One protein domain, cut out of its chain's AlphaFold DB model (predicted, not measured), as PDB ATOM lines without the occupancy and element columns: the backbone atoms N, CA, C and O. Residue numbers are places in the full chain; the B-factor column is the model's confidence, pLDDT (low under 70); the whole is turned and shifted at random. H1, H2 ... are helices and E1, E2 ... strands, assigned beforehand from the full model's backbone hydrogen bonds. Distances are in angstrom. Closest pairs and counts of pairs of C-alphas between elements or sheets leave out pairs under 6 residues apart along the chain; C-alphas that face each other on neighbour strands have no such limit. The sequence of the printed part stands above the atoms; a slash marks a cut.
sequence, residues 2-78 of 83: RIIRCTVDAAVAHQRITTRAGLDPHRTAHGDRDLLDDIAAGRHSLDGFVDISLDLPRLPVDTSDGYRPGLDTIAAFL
ATOM      1  N   ARG A   2     111.193 101.262 117.506       93.44
ATOM      2  CA  ARG A   2     110.768 102.052 118.672       93.44
ATOM      3  C   ARG A   2     110.157 101.134 119.720       93.44
ATOM      4  O   ARG A   2     109.552 100.130 119.351       93.44
ATOM      5  N   ILE A   3     110.307 101.484 120.992       95.44
ATOM      6  CA  ILE A   3     109.796 100.703 122.119       95.44
ATOM      7  C   ILE A   3     108.652 101.472 122.776       95.44
ATOM      8  O   ILE A   3     108.823 102.611 123.199       95.44
ATOM      9  N   ILE A   4     107.488 100.838 122.897       96.44
ATOM     10  CA  ILE A   4     106.411 101.307 123.773       96.44
ATOM     11  C   ILE A   4     106.421 100.415 125.006       96.44
ATOM     12  O   ILE A   4     106.263  99.198 124.894       96.44
ATOM     13  N   ARG A   5     106.608 101.014 126.181       96.00
ATOM     14  CA  ARG A   5     106.617 100.295 127.453       96.00
ATOM     15  C   ARG A   5     105.324 100.571 128.206       96.00
ATOM     16  O   ARG A   5     105.210 101.580 128.893       96.00
ATOM     17  N   CYS A   6     104.366  99.654 128.097       97.12
ATOM     18  CA  CYS A   6     103.165  99.700 128.924       97.12
ATOM     19  C   CYS A   6     103.515  99.370 130.379       97.12
ATOM     20  O   CYS A   6     104.158  98.357 130.659       97.12
ATOM     21  N   THR A   7     103.076 100.228 131.286       97.00
ATOM     22  CA  THR A   7     103.268 100.109 132.728       97.00
ATOM     23  C   THR A   7     101.921 100.181 133.424       97.00
ATOM     24  O   THR A   7     100.949 100.719 132.889       97.00
ATOM     25  N   VAL A   8     101.855  99.558 134.588       97.88
ATOM     26  CA  VAL A   8     100.720  99.597 135.498       97.88
ATOM     27  C   VAL A   8     101.225  99.115 136.856       97.88
ATOM     28  O   VAL A   8     102.196  98.358 136.906       97.88
ATOM     29  N   ASP A   9     100.575  99.533 137.936       96.81
ATOM     30  CA  ASP A   9     100.833  98.995 139.270       96.81
ATOM     31  C   ASP A   9     100.641  97.462 139.314       96.81
ATOM     32  O   ASP A   9      99.711  96.919 138.697       96.81
ATOM     33  N   ALA A  10     101.509  96.755 140.042       96.88
ATOM     34  CA  ALA A  10     101.481  95.299 140.152       96.88
ATOM     35  C   ALA A  10     100.154  94.756 140.704       96.88
ATOM     36  O   ALA A  10      99.676  93.724 140.227       96.88
ATOM     37  N   ALA A  11      99.510  95.451 141.643       96.50
ATOM     38  CA  ALA A  11      98.211  95.048 142.176       96.50
ATOM     39  C   ALA A  11      97.118  95.128 141.102       96.50
ATOM     40  O   ALA A  11      96.280  94.230 140.980       96.50
ATOM     41  N   VAL A  12      97.155  96.164 140.260       97.88
ATOM     42  CA  VAL A  12      96.226  96.308 139.130       97.88
ATOM     43  C   VAL A  12      96.506  95.248 138.059       97.88
ATOM     44  O   VAL A  12      95.565  94.663 137.515       97.88
ATOM     45  N   ALA A  13      97.777  94.949 137.770       97.69
ATOM     46  CA  ALA A  13      98.150  93.860 136.867       97.69
ATOM     47  C   ALA A  13      97.636  92.505 137.374       97.69
ATOM     48  O   ALA A  13      96.983  91.783 136.616       97.69
ATOM     49  N   HIS A  14      97.869  92.198 138.654       98.00
ATOM     50  CA  HIS A  14      97.387  90.987 139.310       98.00
ATOM     51  C   HIS A  14      95.869  90.863 139.171       98.00
ATOM     52  O   HIS A  14      95.382  89.880 138.617       98.00
ATOM     53  N   GLN A  15      95.121  91.908 139.550       97.62
ATOM     54  CA  GLN A  15      93.665  91.923 139.425       97.62
ATOM     55  C   GLN A  15      93.205  91.640 137.987       97.62
ATOM     56  O   GLN A  15      92.304  90.832 137.767       97.62
ATOM     57  N   ARG A  16      93.835  92.265 136.985       97.06
ATOM     58  CA  ARG A  16      93.497  92.050 135.567       97.06
ATOM     59  C   ARG A  16      93.832  90.638 135.084       97.06
ATOM     60  O   ARG A  16      93.146  90.139 134.192       97.06
ATOM     61  N   ILE A  17      94.894  90.010 135.589       97.00
ATOM     62  CA  ILE A  17      95.240  88.614 135.275       97.00
ATOM     63  C   ILE A  17      94.194  87.681 135.887       97.00
ATOM     64  O   ILE A  17      93.589  86.907 135.150       97.00
ATOM     65  N   THR A  18      93.904  87.820 137.185       97.50
ATOM     66  CA  THR A  18      92.890  87.016 137.886       97.50
ATOM     67  C   THR A  18      91.527  87.108 137.206       97.50
ATOM     68  O   THR A  18      90.912  86.082 136.915       97.50
ATOM     69  N   THR A  19      91.068  88.321 136.883       96.69
ATOM     70  CA  THR A  19      89.786  88.522 136.197       96.69
ATOM     71  C   THR A  19      89.750  87.810 134.842       96.69
ATOM     72  O   THR A  19      88.774  87.131 134.539       96.69
ATOM     73  N   ARG A  20      90.807  87.918 134.025       96.12
ATOM     74  CA  ARG A  20      90.853  87.259 132.706       96.12
ATOM     75  C   ARG A  20      90.900  85.740 132.823       96.12
ATOM     76  O   ARG A  20      90.158  85.074 132.112       96.12
ATOM     77  N   ALA A  21      91.706  85.208 133.738       95.56
ATOM     78  CA  ALA A  21      91.795  83.773 133.984       95.56
ATOM     79  C   ALA A  21      90.445  83.163 134.409       95.56
ATOM     80  O   ALA A  21      90.165  82.013 134.083       95.56
ATOM     81  N   GLY A  22      89.611  83.930 135.123       93.94
ATOM     82  CA  GLY A  22      88.282  83.493 135.556       93.94
ATOM     83  C   GLY A  22      87.164  83.677 134.523       93.94
ATOM     84  O   GLY A  22      86.194  82.923 134.558       93.94
ATOM     85  N   LEU A  23      87.263  84.671 133.631       95.12
ATOM     86  CA  LEU A  23      86.162  85.057 132.733       95.12
ATOM     87  C   LEU A  23      86.340  84.640 131.270       95.12
ATOM     88  O   LEU A  23      85.342  84.528 130.564       95.12
ATOM     89  N   ASP A  24      87.571  84.447 130.797       93.12
ATOM     90  CA  ASP A  24      87.851  84.144 129.392       93.12
ATOM     91  C   ASP A  24      88.298  82.678 129.233       93.12
ATOM     92  O   ASP A  24      89.438  82.341 129.570       93.12
ATOM     93  N   PRO A  25      87.442  81.788 128.688       90.31
ATOM     94  CA  PRO A  25      87.767  80.374 128.513       90.31
ATOM     95  C   PRO A  25      89.029  80.127 127.681       90.31
ATOM     96  O   PRO A  25      89.723  79.132 127.913       90.31
ATOM     97  N   HIS A  26      89.371  81.032 126.753       92.62
ATOM     98  CA  HIS A  26      90.583  80.913 125.943       92.62
ATOM     99  C   HIS A  26      91.853  81.015 126.795       92.62
ATOM    100  O   HIS A  26      92.874  80.421 126.445       92.62
ATOM    101  N   ARG A  27      91.783  81.681 127.957       91.62
ATOM    102  CA  ARG A  27      92.904  81.803 128.902       91.62
ATOM    103  C   ARG A  27      93.317  80.475 129.526       91.62
ATOM    104  O   ARG A  27      94.427  80.395 130.030       91.62
ATOM    105  N   THR A  28      92.516  79.414 129.403       89.69
ATOM    106  CA  THR A  28      92.895  78.058 129.845       89.69
ATOM    107  C   THR A  28      94.151  77.537 129.141       89.69
ATOM    108  O   THR A  28      94.917  76.785 129.733       89.69
ATOM    109  N   ALA A  29      94.389  77.941 127.889       93.62
ATOM    110  CA  ALA A  29      95.594  77.563 127.146       93.62
ATOM    111  C   ALA A  29      96.836  78.391 127.536       93.62
ATOM    112  O   ALA A  29      97.934  78.126 127.049       93.62
ATOM    113  N   HIS A  30      96.669  79.411 128.381       93.94
ATOM    114  CA  HIS A  30      97.738  80.283 128.848       93.94
ATOM    115  C   HIS A  30      98.131  79.920 130.287       93.94
ATOM    116  O   HIS A  30      97.293  79.515 131.089       93.94
ATOM    117  N   GLY A  31      99.400  80.130 130.644       94.88
ATOM    118  CA  GLY A  31      99.944  79.854 131.983       94.88
ATOM    119  C   GLY A  31      99.490  80.821 133.087       94.88
ATOM    120  O   GLY A  31     100.250  81.076 134.015       94.88
ATOM    121  N   ASP A  32      98.290  81.401 132.995       95.88
ATOM    122  CA  ASP A  32      97.792  82.362 133.988       95.88
ATOM    123  C   ASP A  32      97.579  81.713 135.359       95.88
ATOM    124  O   ASP A  32      97.822  82.351 136.379       95.88
ATOM    125  N   ARG A  33      97.125  80.452 135.395       94.56
ATOM    126  CA  ARG A  33      96.896  79.722 136.655       94.56
ATOM    127  C   ARG A  33      98.208  79.458 137.380       94.56
ATOM    128  O   ARG A  33      98.327  79.839 138.536       94.56
ATOM    129  N   ASP A  34      99.197  78.921 136.671       96.88
ATOM    130  CA  ASP A  34     100.523  78.656 137.235       96.88
ATOM    131  C   ASP A  34     101.176  79.949 137.752       96.88
ATOM    132  O   ASP A  34     101.706  79.980 138.861       96.88
ATOM    133  N   LEU A  35     101.057  81.051 136.997       96.69
ATOM    134  CA  LEU A  35     101.540  82.365 137.426       96.69
ATOM    135  C   LEU A  35     100.860  82.844 138.719       96.69
ATOM    136  O   LEU A  35     101.533  83.348 139.617       96.69
ATOM    137  N   LEU A  36      99.533  82.715 138.820       97.50
ATOM    138  CA  LEU A  36      98.786  83.119 140.016       97.50
ATOM    139  C   LEU A  36      99.143  82.249 141.230       97.50
ATOM    140  O   LEU A  36      99.303  82.784 142.328       97.50
ATOM    141  N   ASP A  37      99.332  80.943 141.037       98.06
ATOM    142  CA  ASP A  37      99.759  80.020 142.092       98.06
ATOM    143  C   ASP A  37     101.184  80.340 142.581       98.06
ATOM    144  O   ASP A  37     101.459  80.307 143.784       98.06
ATOM    145  N   ASP A  38     102.097  80.702 141.672       98.25
ATOM    146  CA  ASP A  38     103.453  81.141 142.014       98.25
ATOM    147  C   ASP A  38     103.467  82.465 142.787       98.25
ATOM    148  O   ASP A  38     104.228  82.599 143.751       98.25
ATOM    149  N   ILE A  39     102.621  83.430 142.411       97.94
ATOM    150  CA  ILE A  39     102.460  84.693 143.149       97.94
ATOM    151  C   ILE A  39     101.909  84.416 144.552       97.94
ATOM    152  O   ILE A  39     102.467  84.901 145.536       97.94
ATOM    153  N   ALA A  40     100.860  83.593 144.668       97.69
ATOM    154  CA  ALA A  40     100.257  83.240 145.954       97.69
ATOM    155  C   ALA A  40     101.243  82.516 146.888       97.69
ATOM    156  O   ALA A  40     101.217  82.715 148.102       97.69
ATOM    157  N   ALA A  41     102.142  81.707 146.324       98.19
ATOM    158  CA  ALA A  41     103.198  81.026 147.065       98.19
ATOM    159  C   ALA A  41     104.455  81.886 147.313       98.19
ATOM    160  O   ALA A  41     105.424  81.383 147.883       98.19
ATOM    161  N   GLY A  42     104.478  83.146 146.864       97.31
ATOM    162  CA  GLY A  42     105.627  84.046 147.000       97.31
ATOM    163  C   GLY A  42     106.843  83.662 146.148       97.31
ATOM    164  O   GLY A  42     107.945  84.144 146.400       97.31
ATOM    165  N   ARG A  43     106.666  82.792 145.147       98.06
ATOM    166  CA  ARG A  43     107.723  82.371 144.210       98.06
ATOM    167  C   ARG A  43     107.909  83.348 143.050       98.06
ATOM    168  O   ARG A  43     108.955  83.330 142.406       98.06
ATOM    169  N   HIS A  44     106.916  84.196 142.792       97.06
ATOM    170  CA  HIS A  44     106.962  85.215 141.749       97.06
ATOM    171  C   HIS A  44     106.426  86.559 142.254       97.06
ATOM    172  O   HIS A  44     105.525  86.607 143.088       97.06
ATOM    173  N   SER A  45     106.964  87.656 141.718       96.62
ATOM    174  CA  SER A  45     106.465  89.013 141.948       96.62
ATOM    175  C   SER A  45     106.338  89.748 140.621       96.62
ATOM    176  O   SER A  45     107.282  89.770 139.831       96.62
ATOM    177  N   LEU A  46     105.187  90.388 140.402       96.25
ATOM    178  CA  LEU A  46     104.956  91.210 139.213       96.25
ATOM    179  C   LEU A  46     105.806  92.493 139.214       96.25
ATOM    180  O   LEU A  46     106.149  92.984 138.141       96.25
ATOM    181  N   ASP A  47     106.222  92.980 140.387       95.50
ATOM    182  CA  ASP A  47     107.193  94.081 140.509       95.50
ATOM    183  C   ASP A  47     108.610  93.666 140.085       95.50
ATOM    184  O   ASP A  47     109.466  94.510 139.838       95.50
ATOM    185  N   GLY A  48     108.870  92.359 139.973       93.81
ATOM    186  CA  GLY A  48     110.160  91.813 139.553       93.81
ATOM    187  C   GLY A  48     110.431  91.913 138.049       93.81
ATOM    188  O   GLY A  48     111.459  91.418 137.586       93.81
ATOM    189  N   PHE A  49     109.527  92.505 137.263       92.81
ATOM    190  CA  PHE A  49     109.713  92.636 135.822       92.81
ATOM    191  C   PHE A  49     110.872  93.586 135.484       92.81
ATOM    192  O   PHE A  49     110.863  94.762 135.846       92.81
ATOM    193  N   VAL A  50     111.832  93.092 134.700       92.06
ATOM    194  CA  VAL A  50     112.961  93.881 134.190       92.06
ATOM    195  C   VAL A  50     112.670  94.321 132.757       92.06
ATOM    196  O   VAL A  50     112.387  93.495 131.892       92.06
ATOM    197  N   ASP A  51     112.729  95.632 132.511       89.56
ATOM    198  CA  ASP A  51     112.465  96.208 131.189       89.56
ATOM    199  C   ASP A  51     113.547  95.849 130.159       89.56
ATOM    200  O   ASP A  51     114.703  95.581 130.493       89.56
ATOM    201  N   ILE A  52     113.165  95.884 128.882       88.44
ATOM    202  CA  ILE A  52     114.087  95.698 127.763       88.44
ATOM    203  C   ILE A  52     115.101  96.849 127.774       88.44
ATOM    204  O   ILE A  52     114.731  98.022 127.706       88.44
ATOM    205  N   SER A  53     116.389  96.510 127.818       90.56
ATOM    206  CA  SER A  53     117.488  97.477 127.767       90.56
ATOM    207  C   SER A  53     118.098  97.497 126.366       90.56
ATOM    208  O   SER A  53     118.959  96.687 126.030       90.56
ATOM    209  N   LEU A  54     117.597  98.398 125.523       92.94
ATOM    210  CA  LEU A  54     118.128  98.683 124.191       92.94
ATOM    211  C   LEU A  54     118.274 100.195 124.040       92.94
ATOM    212  O   LEU A  54     117.413 100.944 124.503       92.94
ATOM    213  N   ASP A  55     119.328 100.631 123.355       93.88
ATOM    214  CA  ASP A  55     119.537 102.040 123.015       93.88
ATOM    215  C   ASP A  55     118.664 102.436 121.813       93.88
ATOM    216  O   ASP A  55     119.108 102.533 120.671       93.88
ATOM    217  N   LEU A  56     117.357 102.530 122.059       93.12
ATOM    218  CA  LEU A  56     116.333 102.868 121.074       93.12
ATOM    219  C   LEU A  56     115.340 103.860 121.681       93.12
ATOM    220  O   LEU A  56     115.112 103.826 122.894       93.12
ATOM    221  N   PRO A  57     114.667 104.689 120.858       94.88
ATOM    222  CA  PRO A  57     113.601 105.550 121.349       94.88
ATOM    223  C   PRO A  57     112.543 104.736 122.103       94.88
ATOM    224  O   PRO A  57     112.033 103.733 121.584       94.88
ATOM    225  N   ARG A  58     112.203 105.189 123.315       95.00
ATOM    226  CA  ARG A  58     111.272 104.516 124.227       95.00
ATOM    227  C   ARG A  58     110.212 105.481 124.747       95.00
ATOM    228  O   ARG A  58     110.554 106.532 125.280       95.00
ATOM    229  N   LEU A  59     108.949 105.069 124.675       96.31
ATOM    230  CA  LEU A  59     107.815 105.778 125.262       96.31
ATOM    231  C   LEU A  59     107.196 104.943 126.397       96.31
ATOM    232  O   LEU A  59     106.608 103.893 126.112       96.31
ATOM    233  N   PRO A  60     107.307 105.364 127.672       96.62
ATOM    234  CA  PRO A  60     106.517 104.775 128.745       96.62
ATOM    235  C   PRO A  60     105.045 105.172 128.591       96.62
ATOM    236  O   PRO A  60     104.727 106.332 128.335       96.62
ATOM    237  N   VAL A  61     104.152 104.199 128.757       98.44
ATOM    238  CA  VAL A  61     102.701 104.391 128.713       98.44
ATOM    239  C   VAL A  61     102.106 103.781 129.972       98.44
ATOM    240  O   VAL A  61     102.135 102.568 130.153       98.44
ATOM    241  N   ASP A  62     101.579 104.609 130.861       98.19
ATOM    242  CA  ASP A  62     100.776 104.152 131.988       98.19
ATOM    243  C   ASP A  62      99.397 103.708 131.482       98.19
ATOM    244  O   ASP A  62      98.716 104.427 130.747       98.19
ATOM    245  N   THR A  63      99.020 102.487 131.854       98.31
ATOM    246  CA  THR A  63      97.767 101.830 131.473       98.31
ATOM    247  C   THR A  63      96.837 101.579 132.661       98.31
ATOM    248  O   THR A  63      95.911 100.763 132.572       98.31
ATOM    249  N   SER A  64      97.089 102.236 133.799       96.62
ATOM    250  CA  SER A  64      96.285 102.111 135.022       96.62
ATOM    251  C   SER A  64      94.837 102.529 134.784       96.62
ATOM    252  O   SER A  64      93.925 101.767 135.107       96.62
ATOM    253  N   ASP A  65      94.644 103.669 134.121       94.75
ATOM    254  CA  ASP A  65      93.340 104.210 133.739       94.75
ATOM    255  C   ASP A  65      93.409 104.835 132.334       94.75
ATOM    256  O   ASP A  65      93.880 105.962 132.147       94.75
ATOM    257  N   GLY A  66      92.994 104.058 131.328       95.62
ATOM    258  CA  GLY A  66      93.178 104.401 129.916       95.62
ATOM    259  C   GLY A  66      94.642 104.318 129.479       95.62
ATOM    260  O   GLY A  66      95.402 103.525 130.020       95.62
ATOM    261  N   TYR A  67      95.032 105.116 128.483       98.06
ATOM    262  CA  TYR A  67      96.424 105.259 128.039       98.06
ATOM    263  C   TYR A  67      96.949 106.640 128.420       98.06
ATOM    264  O   TYR A  67      96.325 107.654 128.088       98.06
ATOM    265  N   ARG A  68      98.101 106.690 129.094       97.88
ATOM    266  CA  ARG A  68      98.800 107.933 129.444       97.88
ATOM    267  C   ARG A  68     100.284 107.820 129.070       97.88
ATOM    268  O   ARG A  68     101.005 107.082 129.732       97.88
ATOM    269  N   PRO A  69     100.759 108.536 128.038       98.00
ATOM    270  CA  PRO A  69     100.020 109.500 127.223       98.00
ATOM    271  C   PRO A  69      98.939 108.844 126.345       98.00
ATOM    272  O   PRO A  69      98.921 107.628 126.160       98.00
ATOM    273  N   GLY A  70      98.018 109.665 125.835       97.88
ATOM    274  CA  GLY A  70      96.903 109.205 125.008       97.88
ATOM    275  C   GLY A  70      97.348 108.640 123.655       97.88
ATOM    276  O   GLY A  70      98.490 108.824 123.225       97.88
ATOM    277  N   LEU A  71      96.420 107.973 122.964       97.44
ATOM    278  CA  LEU A  71      96.694 107.285 121.697       97.44
ATOM    279  C   LEU A  71      97.285 108.203 120.616       97.44
ATOM    280  O   LEU A  71      98.160 107.755 119.883       97.44
ATOM    281  N   ASP A  72      96.890 109.477 120.559       97.62
ATOM    282  CA  ASP A  72      97.430 110.437 119.585       97.62
ATOM    283  C   ASP A  72      98.935 110.664 119.773       97.62
ATOM    284  O   ASP A  72      99.701 110.680 118.810       97.62
ATOM    285  N   THR A  73      99.389 110.775 121.022       97.75
ATOM    286  CA  THR A  73     100.815 110.911 121.343       97.75
ATOM    287  C   THR A  73     101.571 109.620 121.054       97.75
ATOM    288  O   THR A  73     102.679 109.664 120.523       97.75
ATOM    289  N   ILE A  74     100.969 108.468 121.364       97.88
ATOM    290  CA  ILE A  74     101.550 107.161 121.041       97.88
ATOM    291  C   ILE A  74     101.720 107.027 119.522       97.88
ATOM    292  O   ILE A  74     102.783 106.620 119.063       97.88
ATOM    293  N   ALA A  75     100.715 107.417 118.733       97.19
ATOM    294  CA  ALA A  75     100.771 107.386 117.276       97.19
ATOM    295  C   ALA A  75     101.828 108.352 116.717       97.19
ATOM    296  O   ALA A  75     102.622 107.955 115.865       97.19
ATOM    297  N   ALA A  76     101.894 109.581 117.235       96.94
ATOM    298  CA  ALA A  76     102.897 110.562 116.824       96.94
ATOM    299  C   ALA A  76     104.326 110.053 117.071       96.94
ATOM    300  O   ALA A  76     105.172 110.133 116.177       96.94
ATOM    301  N   PHE A  77     104.572 109.444 118.237       97.06
ATOM    302  CA  PHE A  77     105.859 108.833 118.578       97.06
ATOM    303  C   PHE A  77     106.287 107.765 117.562       97.06
ATOM    304  O   PHE A  77     107.466 107.674 117.224       97.06
ATOM    305  N   LEU A  78     105.351 106.973 117.028       95.25
ATOM    306  CA  LEU A  78     105.664 105.944 116.028       95.25
ATOM    307  C   LEU A  78     106.204 106.537 114.719       95.25
ATOM    308  O   LEU A  78     107.078 105.929 114.090       95.25
TER     309      LEU A  78
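This is residues 2 to 78 of the 83 residues of an uncharacterized protein of Frankia sp. KB5 (UniProt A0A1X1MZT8). The domain is a loose body of two lobes: at one end a small ribbon of two parallel strands, E1 and E2, with H4 near it, and at the other end a group of three helices, H1, H2 and H3, in which H1 meets both of the others. Two stretches join the lobes: a tight link from E1 to H1, and the long link of residues 41 to 57, which runs back from H3 to E2 with no named element. The printed part has 77 residues, with elements in the order E1, H1, H2, H3, E2, H4, and its class is mixed, helices and strands. It is loose, with a radius of gyration of the C-alphas of 14.9 A, and only just elongated, with spans of 39 by 26 by 21 A.

E1, residues 3 to 7, and E2, residues 58 to 62, are parallel neighbours, their directions 22 degrees apart. Within hydrogen-bond range are N 5 and O 59, 2.9 A, and N 61 and O 5, 2.8 A. With H1, residues 10 to 23, H2, residues 25 to 29, and H3, residues 32 to 40, between them, they form a strand-helix-strand unit, two parallel neighbour strands with helices between them in the chain. H1 and H2 only just touch, with 3 pairs of C-alphas within 8 A, and only at the corner by their link; the closest C-alphas are those of Ala 21 and Arg 27, 5.6 A apart. H1 touches H3 with residues 17 to 21 alone, the closest C-alphas being those of Ala 21 and Asp 32, 6.2 A apart. Their lines stand at a steep tilt of 43 degrees, opposite ways. H2 and H3 meet only through their link. The closest C-alphas of E2 and H4, residues 71 to 78, are those of Leu 59 and Phe 77, 7.6 A apart. E1 and H4 are near each other, with 5 pairs of C-alphas within 10 A. H4 is apart from H1, H2 and H3. Every O i to N i+4 pair is within hydrogen-bond range in H1, H3 and H4; in H2 it is 0 of 1, with 2 of 2 O i to N i+3 pairs within range.

E1 begins at C-alpha 3, (109.796, 100.703, 122.119), and measures 12.5 A. H1 measures 19.9 A, H2 8.4 A, and H3 12.2 A, ending at C-alpha 40, (100.257, 83.240, 145.954). E2 measures 13.1 A. H4 measures 10.7 A and ends at C-alpha 78, (105.664, 105.944, 116.028).

The C-alphas farthest apart are those of Ala 41 and Ala 76, 42.3 A. The link from H3 to E2 is long, with 17 residues. The printed part has no cut, and no printed residue is under 70 in pLDDT.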